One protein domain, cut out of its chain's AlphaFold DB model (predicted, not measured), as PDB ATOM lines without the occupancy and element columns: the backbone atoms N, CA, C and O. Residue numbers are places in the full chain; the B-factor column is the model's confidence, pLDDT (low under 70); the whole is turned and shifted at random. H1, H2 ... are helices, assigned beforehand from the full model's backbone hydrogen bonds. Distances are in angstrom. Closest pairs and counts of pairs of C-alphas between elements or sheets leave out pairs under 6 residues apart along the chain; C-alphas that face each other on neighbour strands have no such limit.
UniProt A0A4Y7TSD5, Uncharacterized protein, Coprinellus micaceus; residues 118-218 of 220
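Overview. This is residues 118 to 218 of the 220 residues of an uncharacterized protein of Coprinellus micaceus (UniProt A0A4Y7TSD5). With little regular structure, this is a long body of loops holding two tiny helices, H1 and H2; from one end the long helix H3 slants away, making a V with that body, and residues 209 to 218 stick out. The printed part has 101 residues, with named helices H1, H2, H3 in chain order and no named strand: all helix, but 31 residues in named elements. It is loose, with a radius of gyration of the C-alphas of 16.8 A and spans of 49 by 40 by 28 A.

Along the chain. From His 118, residues 118 to 137 hold no named element. Find C-alpha 138 at (500.664, 481.461, 426.611), where H1, residues 138 to 141, begins its 5.4 A. H2 is residues 186 to 189, 5.1 A. H3, residues 194 to 216, runs 33.8 A to C-alpha 216 at (474.226, 463.701, 425.226).

Arrangement. H2 and H3 only just touch, with 3 pairs of C-alphas within 8 A, H3 with residues 197 to 200 alone; the closest C-alphas, Phe 187 and Ile 197, are 6.1 A apart. H1 is apart from both. In H3 every O i to N i+4 pair is within hydrogen-bond range; H1 and H2 are too short for one.

Size, cuts and confidence. The printed part has no cut. The link H1 to H2, 44 residues, is long. Residues 210 to 218 have pLDDT under 70.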
ATOM      1  N   HIS A 118     490.688 495.641 414.027       88.69
ATOM      2  CA  HIS A 118     490.235 496.970 414.452       88.69
ATOM      3  C   HIS A 118     488.726 497.043 414.707       88.69
ATOM      4  O   HIS A 118     488.304 497.710 415.642       88.69
ATOM      5  N   VAL A 119     487.917 496.319 413.928       93.88
ATOM      6  CA  VAL A 119     486.449 496.305 414.085       93.88
ATOM      7  C   VAL A 119     485.961 495.189 415.017       93.88
ATOM      8  O   VAL A 119     484.763 495.037 415.246       93.88
ATOM      9  N   CYS A 120     486.878 494.369 415.541       93.81
ATOM     10  CA  CYS A 120     486.540 493.240 416.395       93.81
ATOM     11  C   CYS A 120     486.180 493.698 417.814       93.81
ATOM     12  O   CYS A 120     486.993 494.330 418.495       93.81
ATOM     13  N   ARG A 121     484.987 493.297 418.268       94.38
ATOM     14  CA  ARG A 121     484.469 493.541 419.626       94.38
ATOM     15  C   ARG A 121     484.759 492.402 420.612       94.38
ATOM     16  O   ARG A 121     484.395 492.504 421.774       94.38
ATOM     17  N   GLU A 122     485.377 491.308 420.160       92.25
ATOM     18  CA  GLU A 122     485.773 490.209 421.046       92.25
ATOM     19  C   GLU A 122     487.089 490.523 421.775       92.25
ATOM     20  O   GLU A 122     487.937 491.270 421.278       92.25
ATOM     21  N   ASN A 123     487.279 489.885 422.931       91.44
ATOM     22  CA  ASN A 123     488.551 489.905 423.650       91.44
ATOM     23  C   ASN A 123     489.664 489.202 422.856       91.44
ATOM     24  O   ASN A 123     489.418 488.408 421.940       91.44
ATOM     25  N   HIS A 124     490.913 489.489 423.221       92.12
ATOM     26  CA  HIS A 124     492.062 488.768 422.686       92.12
ATOM     27  C   HIS A 124     492.033 487.309 423.142       92.12
ATOM     28  O   HIS A 124     491.860 487.021 424.324       92.12
ATOM     29  N   HIS A 125     492.241 486.402 422.196       92.94
ATOM     30  CA  HIS A 125     492.379 484.981 422.448       92.94
ATOM     31  C   HIS A 125     493.737 484.493 421.960       92.94
ATOM     32  O   HIS A 125     494.250 484.919 420.920       92.94
ATOM     33  N   CYS A 126     494.286 483.528 422.680       92.00
ATOM     34  CA  CYS A 126     495.551 482.913 422.338       92.00
ATOM     35  C   CYS A 126     495.426 482.078 421.061       92.00
ATOM     36  O   CYS A 126     494.542 481.222 420.956       92.00
ATOM     37  N   ALA A 127     496.356 482.251 420.116       90.38
ATOM     38  CA  ALA A 127     496.379 481.486 418.867       90.38
ATOM     39  C   ALA A 127     496.552 479.971 419.093       90.38
ATOM     40  O   ALA A 127     496.204 479.162 418.235       90.38
ATOM     41  N   ARG A 128     497.116 479.583 420.247       89.50
ATOM     42  CA  ARG A 128     497.477 478.197 420.571       89.50
ATOM     43  C   ARG A 128     496.342 477.442 421.250       89.50
ATOM     44  O   ARG A 128     496.010 476.346 420.797       89.50
ATOM     45  N   CYS A 129     495.768 478.013 422.313       90.44
ATOM     46  CA  CYS A 129     494.761 477.359 423.161       90.44
ATOM     47  C   CYS A 129     493.397 478.065 423.197       90.44
ATOM     48  O   CYS A 129     492.477 477.557 423.831       90.44
ATOM     49  N   ARG A 130     493.237 479.213 422.521       90.25
ATOM     50  CA  ARG A 130     491.994 480.007 422.471       90.25
ATOM     51  C   ARG A 130     491.520 480.574 423.817       90.25
ATOM     52  O   ARG A 130     490.403 481.064 423.904       90.25
ATOM     53  N   GLN A 131     492.326 480.515 424.868       92.06
ATOM     54  CA  GLN A 131     491.993 481.142 426.148       92.06
ATOM     55  C   GLN A 131     492.212 482.667 426.094       92.06
ATOM     56  O   GLN A 131     492.937 483.127 425.205       92.06
ATOM     57  N   PRO A 132     491.585 483.449 426.998       93.19
ATOM     58  CA  PRO A 132     491.597 484.913 426.960       93.19
ATOM     59  C   PRO A 132     492.931 485.504 427.455       93.19
ATOM     60  O   PRO A 132     493.015 486.087 428.530       93.19
ATOM     61  N   HIS A 133     493.992 485.311 426.676       92.00
ATOM     62  CA  HIS A 133     495.322 485.895 426.867       92.00
ATOM     63  C   HIS A 133     496.028 486.020 425.512       92.00
ATOM     64  O   HIS A 133     495.589 485.435 424.514       92.00
ATOM     65  N   ARG A 134     497.126 486.775 425.448       90.31
ATOM     66  CA  ARG A 134     497.910 486.911 424.211       90.31
ATOM     67  C   ARG A 134     498.817 485.698 423.982       90.31
ATOM     68  O   ARG A 134     499.203 485.001 424.910       90.31
ATOM     69  N   THR A 135     499.140 485.396 422.725       90.69
ATOM     70  CA  THR A 135     499.887 484.172 422.369       90.69
ATOM     71  C   THR A 135     501.299 484.110 422.969       90.69
ATOM     72  O   THR A 135     501.790 483.020 423.249       90.69
ATOM     73  N   ASP A 136     501.944 485.257 423.162       90.44
ATOM     74  CA  ASP A 136     503.234 485.421 423.849       90.44
ATOM     75  C   ASP A 136     503.148 485.078 425.347       90.44
ATOM     76  O   ASP A 136     504.029 484.413 425.884       90.44
ATOM     77  N   GLU A 137     502.033 485.399 425.999       91.38
ATOM     78  CA  GLU A 137     501.760 485.068 427.405       91.38
ATOM     79  C   GLU A 137     501.330 483.608 427.628       91.38
ATOM     80  O   GLU A 137     501.041 483.202 428.756       91.38
ATOM     81  N   HIS A 138     501.263 482.795 426.569       91.94
ATOM     82  CA  HIS A 138     500.664 481.461 426.611       91.94
ATOM     83  C   HIS A 138     501.240 480.566 427.715       91.94
ATOM     84  O   HIS A 138     500.481 479.944 428.451       91.94
ATOM     85  N   ARG A 139     502.567 480.527 427.879       90.19
ATOM     86  CA  ARG A 139     503.201 479.693 428.917       90.19
ATOM     87  C   ARG A 139     502.818 480.116 430.334       90.19
ATOM     88  O   ARG A 139     502.714 479.265 431.206       90.19
ATOM     89  N   LEU A 140     502.602 481.412 430.543       88.31
ATOM     90  CA  LEU A 140     502.332 482.002 431.853       88.31
ATOM     91  C   LEU A 140     500.848 481.941 432.224       88.31
ATOM     92  O   LEU A 140     500.511 481.806 433.397       88.31
ATOM     93  N   ARG A 141     499.956 482.077 431.235       89.62
ATOM     94  CA  ARG A 141     498.512 482.280 431.447       89.62
ATOM     95  C   ARG A 141     497.644 481.096 431.036       89.62
ATOM     96  O   ARG A 141     496.482 481.051 431.429       89.62
ATOM     97  N   ALA A 142     498.140 480.177 430.206       91.75
ATOM     98  CA  ALA A 142     497.315 479.080 429.719       91.75
ATOM     99  C   ALA A 142     497.176 477.982 430.763       91.75
ATOM    100  O   ALA A 142     498.174 477.441 431.229       91.75
ATOM    101  N   SER A 143     495.942 477.569 431.039       90.38
ATOM    102  CA  SER A 143     495.675 476.494 432.000       90.38
ATOM    103  C   SER A 143     496.280 475.154 431.573       90.38
ATOM    104  O   SER A 143     496.490 474.287 432.407       90.38
ATOM    105  N   CYS A 144     496.556 474.971 430.276       89.50
ATOM    106  CA  CYS A 144     497.258 473.794 429.770       89.50
ATOM    107  C   CYS A 144     498.771 473.820 430.020       89.50
ATOM    108  O   CYS A 144     499.390 472.769 429.963       89.50
ATOM    109  N   CYS A 145     499.376 474.987 430.252       90.38
ATOM    110  CA  CYS A 145     500.804 475.118 430.567       90.38
ATOM    111  C   CYS A 145     501.057 475.359 432.054       90.38
ATOM    112  O   CYS A 145     502.151 475.078 432.542       90.38
ATOM    113  N   GLN A 146     500.079 475.926 432.756       88.62
ATOM    114  CA  GLN A 146     500.185 476.204 434.175       88.62
ATOM    115  C   GLN A 146     500.252 474.900 434.965       88.62
ATOM    116  O   GLN A 146     499.487 473.966 434.724       88.62
ATOM    117  N   GLY A 147     501.176 474.864 435.923       84.31
ATOM    118  CA  GLY A 147     501.226 473.795 436.905       84.31
ATOM    119  C   GLY A 147     499.984 473.828 437.785       84.31
ATOM    120  O   GLY A 147     499.351 474.871 437.960       84.31
ATOM    121  N   GLN A 148     499.653 472.682 438.358       86.94
ATOM    122  CA  GLN A 148     498.574 472.526 439.321       86.94
ATOM    123  C   GLN A 148     499.204 472.140 440.666       86.94
ATOM    124  O   GLN A 148     499.220 470.964 441.023       86.94
ATOM    125  N   PRO A 149     499.764 473.116 441.414       84.69
ATOM    126  CA  PRO A 149     500.465 472.842 442.670       84.69
ATOM    127  C   PRO A 149     499.530 472.349 443.781       84.69
ATOM    128  O   PRO A 149     499.999 471.816 444.776       84.69
ATOM    129  N   LYS A 150     498.214 472.546 443.617       88.69
ATOM    130  CA  LYS A 150     497.179 472.098 444.556       88.69
ATOM    131  C   LYS A 150     496.690 470.666 444.298       88.69
ATOM    132  O   LYS A 150     495.859 470.192 445.062       88.69
ATOM    133  N   ASN A 151     497.135 470.013 443.224       87.94
ATOM    134  CA  ASN A 151     496.784 468.616 442.973       87.94
ATOM    135  C   ASN A 151     497.612 467.686 443.860       87.94
ATOM    136  O   ASN A 151     498.718 468.044 444.258       87.94
ATOM    137  N   ASP A 152     497.099 466.480 444.087       86.31
ATOM    138  CA  ASP A 152     497.844 465.379 444.689       86.31
ATOM    139  C   ASP A 152     497.975 464.230 443.665       86.31
ATOM    140  O   ASP A 152     496.964 463.599 443.336       86.31
ATOM    141  N   PRO A 153     499.165 463.996 443.074       88.12
ATOM    142  CA  PRO A 153     500.414 464.729 443.284       88.12
ATOM    143  C   PRO A 153     500.445 466.100 442.564       88.12
ATOM    144  O   PRO A 153     499.767 466.284 441.542       88.12
ATOM    145  N   PRO A 154     501.267 467.060 443.036       89.69
ATOM    146  CA  PRO A 154     501.426 468.358 442.385       89.69
ATOM    147  C   PRO A 154     501.929 468.221 440.947       89.69
ATOM    148  O   PRO A 154     502.920 467.542 440.675       89.69
ATOM    149  N   VAL A 155     501.283 468.925 440.015       88.00
ATOM    150  CA  VAL A 155     501.711 468.947 438.609       88.00
ATOM    151  C   VAL A 155     502.566 470.193 438.371       88.00
ATOM    152  O   VAL A 155     502.055 471.306 438.533       88.00
ATOM    153  N   PRO A 156     503.847 470.074 437.979       88.75
ATOM    154  CA  PRO A 156     504.675 471.237 437.680       88.75
ATOM    155  C   PRO A 156     504.216 471.943 436.389       88.75
ATOM    156  O   PRO A 156     503.605 471.321 435.517       88.75
ATOM    157  N   PRO A 157     504.508 473.247 436.227       90.19
ATOM    158  CA  PRO A 157     504.253 473.949 434.973       90.19
ATOM    159  C   PRO A 157     505.069 473.350 433.826       90.19
ATOM    160  O   PRO A 157     506.181 472.862 434.020       90.19
ATOM    161  N   THR A 158     504.532 473.418 432.605       90.56
ATOM    162  CA  THR A 158     505.229 472.903 431.421       90.56
ATOM    163  C   THR A 158     506.494 473.728 431.146       90.56
ATOM    164  O   THR A 158     506.373 474.931 430.883       90.56
ATOM    165  N   PRO A 159     507.693 473.114 431.118       88.06
ATOM    166  CA  PRO A 159     508.934 473.826 430.821       88.06
ATOM    167  C   PRO A 159     508.918 474.480 429.435       88.06
ATOM    168  O   PRO A 159     508.286 473.985 428.498       88.06
ATOM    169  N   ALA A 160     509.663 475.578 429.272       84.00
ATOM    170  CA  ALA A 160     509.727 476.314 428.007       84.00
ATOM    171  C   ALA A 160     510.217 475.449 426.828       84.00
ATOM    172  O   ALA A 160     509.751 475.635 425.701       84.00
ATOM    173  N   THR A 161     511.096 474.485 427.116       85.81
ATOM    174  CA  THR A 161     511.709 473.543 426.169       85.81
ATOM    175  C   THR A 161     510.779 472.413 425.727       85.81
ATOM    176  O   THR A 161     511.000 471.830 424.670       85.81
ATOM    177  N   MET A 162     509.721 472.106 426.486       86.62
ATOM    178  CA  MET A 162     508.765 471.052 426.132       86.62
ATOM    179  C   MET A 162     507.605 471.602 425.315       86.62
ATOM    180  O   MET A 162     507.141 472.715 425.555       86.62
ATOM    181  N   LEU A 163     507.065 470.813 424.390       87.06
ATOM    182  CA  LEU A 163     505.833 471.179 423.691       87.06
ATOM    183  C   LEU A 163     504.681 471.384 424.684       87.06
ATOM    184  O   LEU A 163     504.634 470.781 425.751       87.06
ATOM    185  N   CYS A 164     503.753 472.270 424.333       88.19
ATOM    186  CA  CYS A 164     502.564 472.468 425.149       88.19
ATOM    187  C   CYS A 164     501.715 471.183 425.142       88.19
ATOM    188  O   CYS A 164     501.456 470.663 424.054       88.19
ATOM    189  N   PRO A 165     501.252 470.683 426.303       87.38
ATOM    190  CA  PRO A 165     500.607 469.372 426.388       87.38
ATOM    191  C   PRO A 165     499.208 469.336 425.763       87.38
ATOM    192  O   PRO A 165     498.664 468.256 425.536       87.38
ATOM    193  N   HIS A 166     498.588 470.487 425.465       86.00
ATOM    194  CA  HIS A 166     497.281 470.475 424.808       86.00
ATOM    195  C   HIS A 166     497.389 470.098 423.334       86.00
ATOM    196  O   HIS A 166     498.277 470.524 422.595       86.00
ATOM    197  N   LYS A 167     496.370 469.381 422.867       85.50
ATOM    198  CA  LYS A 167     496.218 469.066 421.453       85.50
ATOM    199  C   LYS A 167     495.822 470.318 420.673       85.50
ATOM    200  O   LYS A 167     494.718 470.843 420.837       85.50
ATOM    201  N   HIS A 168     496.720 470.818 419.827       86.06
ATOM    202  CA  HIS A 168     496.444 472.016 419.040       86.06
ATOM    203  C   HIS A 168     495.358 471.747 417.988       86.06
ATOM    204  O   HIS A 168     495.487 470.867 417.134       86.06
ATOM    205  N   ARG A 169     494.288 472.545 418.050       90.75
ATOM    206  CA  ARG A 169     493.183 472.550 417.089       90.75
ATOM    207  C   ARG A 169     493.149 473.878 416.356       90.75
ATOM    208  O   ARG A 169     493.177 474.935 416.986       90.75
ATOM    209  N   CYS A 170     493.002 473.820 415.038       92.19
ATOM    210  CA  CYS A 170     492.844 475.002 414.208       92.19
ATOM    211  C   CYS A 170     491.652 475.846 414.688       92.19
ATOM    212  O   CYS A 170     490.536 475.350 414.878       92.19
ATOM    213  N   LEU A 171     491.872 477.150 414.871       91.75
ATOM    214  CA  LEU A 171     490.864 478.049 415.435       91.75
ATOM    215  C   LEU A 171     489.668 478.299 414.505       91.75
ATOM    216  O   LEU A 171     488.589 478.633 415.001       91.75
ATOM    217  N   ALA A 172     489.832 478.067 413.199       92.31
ATOM    218  CA  ALA A 172     488.755 478.161 412.219       92.31
ATOM    219  C   ALA A 172     488.043 476.816 411.992       92.31
ATOM    220  O   ALA A 172     486.856 476.707 412.294       92.31
ATOM    221  N   CYS A 173     488.751 475.782 411.517       91.75
ATOM    222  CA  CYS A 173     488.128 474.509 411.122       91.75
ATOM    223  C   CYS A 173     488.038 473.456 412.237       91.75
ATOM    224  O   CYS A 173     487.429 472.414 412.026       91.75
ATOM    225  N   ARG A 174     488.640 473.696 413.413       89.44
ATOM    226  CA  ARG A 174     488.664 472.789 414.583       89.44
ATOM    227  C   ARG A 174     489.395 471.456 414.399       89.44
ATOM    228  O   ARG A 174     489.541 470.738 415.385       89.44
ATOM    229  N   LYS A 175     489.894 471.156 413.197       91.12
ATOM    230  CA  LYS A 175     490.750 469.997 412.918       91.12
ATOM    231  C   LYS A 175     492.115 470.159 413.595       91.12
ATOM    232  O   LYS A 175     492.572 471.275 413.849       91.12
ATOM    233  N   GLU A 176     492.750 469.039 413.899       91.06
ATOM    234  CA  GLU A 176     494.054 468.984 414.564       91.06
ATOM    235  C   GLU A 176     495.202 469.011 413.543       91.06
ATOM    236  O   GLU A 176     494.991 468.859 412.337       91.06
ATOM    237  N   GLY A 177     496.427 469.236 414.022       88.50
ATOM    238  CA  GLY A 177     497.646 469.092 413.215       88.50
ATOM    239  C   GLY A 177     498.005 470.279 412.315       88.50
ATOM    240  O   GLY A 177     498.973 470.186 411.565       88.50
ATOM    241  N   HIS A 178     497.261 471.388 412.374       91.12
ATOM    242  CA  HIS A 178     497.598 472.620 411.654       91.12
ATOM    243  C   HIS A 178     496.998 473.871 412.316       91.12
ATOM    244  O   HIS A 178     496.032 473.787 413.079       91.12
ATOM    245  N   SER A 179     497.559 475.041 411.997       89.62
ATOM    246  CA  SER A 179     497.060 476.343 412.461       89.62
ATOM    247  C   SER A 179     496.092 476.982 411.458       89.62
ATOM    248  O   SER A 179     495.986 476.562 410.307       89.62
ATOM    249  N   VAL A 180     495.399 478.048 411.861       90.12
ATOM    250  CA  VAL A 180     494.481 478.790 410.975       90.12
ATOM    251  C   VAL A 180     495.180 479.480 409.792       90.12
ATOM    252  O   VAL A 180     494.541 479.756 408.778       90.12
ATOM    253  N   SER A 181     496.487 479.719 409.909       86.00
ATOM    254  CA  SER A 181     497.318 480.330 408.866       86.00
ATOM    255  C   SER A 181     498.036 479.298 407.987       86.00
ATOM    256  O   SER A 181     498.798 479.676 407.100       86.00
ATOM    257  N   ASP A 182     497.828 478.003 408.236       88.38
ATOM    258  CA  ASP A 182     498.452 476.914 407.486       88.38
ATOM    259  C   ASP A 182     497.723 476.673 406.153       88.38
ATOM    260  O   ASP A 182     496.493 476.709 406.088       88.38
ATOM    261  N   ARG A 183     498.477 476.336 405.100       86.25
ATOM    262  CA  ARG A 183     497.953 475.952 403.778       86.25
ATOM    263  C   ARG A 183     497.063 474.709 403.817       86.25
ATOM    264  O   ARG A 183     496.213 474.552 402.947       86.25
ATOM    265  N   LYS A 184     497.233 473.861 404.835       87.88
ATOM    266  CA  LYS A 184     496.367 472.707 405.118       87.88
ATOM    267  C   LYS A 184     494.967 473.114 405.596       87.88
ATOM    268  O   LYS A 184     494.060 472.285 405.591       87.88
ATOM    269  N   CYS A 185     494.768 474.366 406.017       92.06
ATOM    270  CA  CYS A 185     493.469 474.843 406.470       92.06
ATOM    271  C   CYS A 185     492.556 475.191 405.288       92.06
ATOM    272  O   CYS A 185     492.868 476.058 404.473       92.06
ATOM    273  N   GLU A 186     491.360 474.605 405.261       92.38
ATOM    274  CA  GLU A 186     490.327 474.921 404.265       92.38
ATOM    275  C   GLU A 186     489.949 476.411 404.256       92.38
ATOM    276  O   GLU A 186     489.722 476.981 403.190       92.38
ATOM    277  N   PHE A 187     489.936 477.061 405.426       93.69
ATOM    278  CA  PHE A 187     489.688 478.502 405.521       93.69
ATOM    279  C   PHE A 187     490.836 479.314 404.928       93.69
ATOM    280  O   PHE A 187     490.592 480.264 404.195       93.69
ATOM    281  N   TRP A 188     492.089 478.929 405.186       90.69
ATOM    282  CA  TRP A 188     493.231 479.604 404.573       90.69
ATOM    283  C   TRP A 188     493.185 479.489 403.049       90.69
ATOM    284  O   TRP A 188     493.425 480.468 402.343       90.69
ATOM    285  N   TYR A 189     492.828 478.313 402.526       86.88
ATOM    286  CA  TYR A 189     492.666 478.113 401.086       86.88
ATOM    287  C   TYR A 189     491.524 478.968 400.517       86.88
ATOM    288  O   TYR A 189     491.650 479.548 399.442       86.88
ATOM    289  N   ALA A 190     490.429 479.103 401.265       89.69
ATOM    290  CA  ALA A 190     489.275 479.920 400.907       89.69
ATOM    291  C   ALA A 190     489.450 481.423 401.187       89.69
ATOM    292  O   ALA A 190     488.515 482.181 400.958       89.69
ATOM    293  N   ARG A 191     490.611 481.895 401.659       90.19
ATOM    294  CA  ARG A 191     490.776 483.282 402.130       90.19
ATOM    295  C   ARG A 191     490.481 484.367 401.094       90.19
ATOM    296  O   ARG A 191     490.291 485.505 401.484       90.19
ATOM    297  N   PHE A 192     490.453 484.060 399.802       84.50
ATOM    298  CA  PHE A 192     490.078 485.021 398.753       84.50
ATOM    299  C   PHE A 192     488.615 484.892 398.299       84.50
ATOM    300  O   PHE A 192     488.188 485.611 397.406       84.50
ATOM    301  N   ASP A 193     487.840 484.002 398.920       85.75
ATOM    302  CA  ASP A 193     486.443 483.732 398.598       85.75
ATOM    303  C   ASP A 193     485.589 483.846 399.867       85.75
ATOM    304  O   ASP A 193     485.478 482.923 400.680       85.75
ATOM    305  N   ARG A 194     484.969 485.016 400.040       88.50
ATOM    306  CA  ARG A 194     484.118 485.307 401.199       88.50
ATOM    307  C   ARG A 194     482.937 484.350 401.315       88.50
ATOM    308  O   ARG A 194     482.665 483.881 402.419       88.50
ATOM    309  N   LYS A 195     482.279 484.021 400.201       89.19
ATOM    310  CA  LYS A 195     481.128 483.108 400.203       89.19
ATOM    311  C   LYS A 195     481.556 481.717 400.659       89.19
ATOM    312  O   LYS A 195     480.871 481.085 401.461       89.19
ATOM    313  N   LYS A 196     482.731 481.256 400.224       91.38
ATOM    314  CA  LYS A 196     483.294 479.979 400.673       91.38
ATOM    315  C   LYS A 196     483.678 479.996 402.150       91.38
ATOM    316  O   LYS A 196     483.414 479.012 402.836       91.38
ATOM    317  N   ILE A 197     484.238 481.092 402.668       93.88
ATOM    318  CA  ILE A 197     484.487 481.257 404.114       93.88
ATOM    319  C   ILE A 197     483.178 481.171 404.914       93.88
ATOM    320  O   ILE A 197     483.115 480.454 405.914       93.88
ATOM    321  N   GLU A 198     482.126 481.860 404.472       93.31
ATOM    322  CA  GLU A 198     480.803 481.835 405.108       93.31
ATOM    323  C   GLU A 198     480.198 480.418 405.087       93.31
ATOM    324  O   GLU A 198     479.757 479.916 406.126       93.31
ATOM    325  N   ALA A 199     480.284 479.718 403.951       94.00
ATOM    326  CA  ALA A 199     479.835 478.333 403.816       94.00
ATOM    327  C   ALA A 199     480.626 477.360 404.713       94.00
ATOM    328  O   ALA A 199     480.046 476.454 405.316       94.00
ATOM    329  N   LEU A 200     481.944 477.545 404.849       94.94
ATOM    330  CA  LEU A 200     482.772 476.754 405.765       94.94
ATOM    331  C   LEU A 200     482.362 476.973 407.226       94.94
ATOM    332  O   LEU A 200     482.261 476.006 407.984       94.94
ATOM    333  N   TYR A 201     482.070 478.213 407.631       94.62
ATOM    334  CA  TYR A 201     481.562 478.472 408.979       94.62
ATOM    335  C   TYR A 201     480.200 477.823 409.230       94.62
ATOM    336  O   TYR A 201     480.001 477.274 410.316       94.62
ATOM    337  N   ALA A 202     479.290 477.831 408.251       92.75
ATOM    338  CA  ALA A 202     478.014 477.125 408.357       92.75
ATOM    339  C   ALA A 202     478.222 475.616 408.596       92.75
ATOM    340  O   ALA A 202     477.664 475.062 409.543       92.75
ATOM    341  N   LYS A 203     479.118 474.975 407.831       90.62
ATOM    342  CA  LYS A 203     479.470 473.552 408.007       90.62
ATOM    343  C   LYS A 203     480.032 473.248 409.398       90.62
ATOM    344  O   LYS A 203     479.604 472.292 410.041       90.62
ATOM    345  N   VAL A 204     480.961 474.070 409.895       88.50
ATOM    346  CA  VAL A 204     481.554 473.879 411.232       88.50
ATOM    347  C   VAL A 204     480.490 473.967 412.334       88.50
ATOM    348  O   VAL A 204     480.545 473.186 413.282       88.50
ATOM    349  N   ARG A 205     479.511 474.877 412.216       86.69
ATOM    350  CA  ARG A 205     478.413 475.004 413.194       86.69
ATOM    351  C   ARG A 205     477.548 473.744 413.253       86.69
ATOM    352  O   ARG A 205     477.268 473.273 414.352       86.69
ATOM    353  N   VAL A 206     477.197 473.173 412.100       80.25
ATOM    354  CA  VAL A 206     476.405 471.932 412.019       80.25
ATOM    355  C   VAL A 206     477.142 470.763 412.676       80.25
ATOM    356  O   VAL A 206     476.575 470.074 413.520       80.25
ATOM    357  N   ILE A 207     478.433 470.584 412.373       75.31
ATOM    358  CA  ILE A 207     479.257 469.522 412.981       75.31
ATOM    359  C   ILE A 207     479.309 469.673 414.509       75.31
ATOM    360  O   ILE A 207     479.217 468.689 415.240       75.31
ATOM    361  N   GLN A 208     479.424 470.907 415.011       74.44
ATOM    362  CA  GLN A 208     479.437 471.177 416.451       74.44
ATOM    363  C   GLN A 208     478.097 470.873 417.131       74.44
ATOM    364  O   GLN A 208     478.097 470.386 418.259       74.44
ATOM    365  N   GLN A 209     476.973 471.158 416.473       70.62
ATOM    366  CA  GLN A 209     475.641 470.841 416.994       70.62
ATOM    367  C   GLN A 209     475.410 469.327 417.031       70.62
ATOM    368  O   GLN A 209     475.027 468.800 418.070       70.62
ATOM    369  N   CYS A 210     475.748 468.625 415.947       63.38
ATOM    370  CA  CYS A 210     475.574 467.178 415.830       63.38
ATOM    371  C   CYS A 210     476.476 466.391 416.806       63.38
ATOM    372  O   CYS A 210     476.050 465.413 417.420       63.38
ATOM    373  N   GLY A 211     477.712 466.858 417.027       61.00
ATOM    374  CA  GLY A 211     478.610 466.271 418.025       61.00
ATOM    375  C   GLY A 211     478.104 466.431 419.463       61.00
ATOM    376  O   GLY A 211     478.247 465.513 420.263       61.00
ATOM    377  N   ARG A 212     477.465 467.563 419.791       61.38
ATOM    378  CA  ARG A 212     476.867 467.790 421.119       61.38
ATOM    379  C   ARG A 212     475.647 466.907 421.363       61.38
ATOM    380  O   ARG A 212     475.517 466.360 422.451       61.38
ATOM    381  N   THR A 213     474.783 466.728 420.363       58.66
ATOM    382  CA  THR A 213     473.627 465.826 420.482       58.66
ATOM    383  C   THR A 213     474.055 464.366 420.623       58.66
ATOM    384  O   THR A 213     473.484 463.652 421.438       58.66
ATOM    385  N   ALA A 214     475.107 463.928 419.920       56.28
ATOM    386  CA  ALA A 214     475.636 462.568 420.051       56.28
ATOM    387  C   ALA A 214     476.305 462.297 421.415       56.28
ATOM    388  O   ALA A 214     476.185 461.195 421.946       56.28
ATOM    389  N   SER A 215     476.988 463.287 422.005       55.06
ATOM    390  CA  SER A 215     477.555 463.158 423.357       55.06
ATOM    391  C   SER A 215     476.485 463.090 424.451       55.06
ATOM    392  O   SER A 215     476.703 462.403 425.440       55.06
ATOM    393  N   ASN A 216     475.329 463.732 424.259       49.06
ATOM    394  CA  ASN A 216     474.226 463.701 425.226       49.06
ATOM    395  C   ASN A 216     473.414 462.393 425.196       49.06
ATOM    396  O   ASN A 216     472.715 462.099 426.158       49.06
ATOM    397  N   ILE A 217     473.507 461.598 424.125       52.16
ATOM    398  CA  ILE A 217     472.785 460.317 423.991       52.16
ATOM    399  C   ILE A 217     473.527 459.154 424.685       52.16
ATOM    400  O   ILE A 217     472.941 458.105 424.917       52.16
ATOM    401  N   ARG A 218     474.796 459.327 425.079       42.88
ATOM    402  CA  ARG A 218     475.611 458.279 425.737       42.88
ATOM    403  C   ARG A 218     475.544 458.286 427.273       42.88
ATOM    404  O   ARG A 218     476.447 457.771 427.922       42.88
TER     405      ARG A 218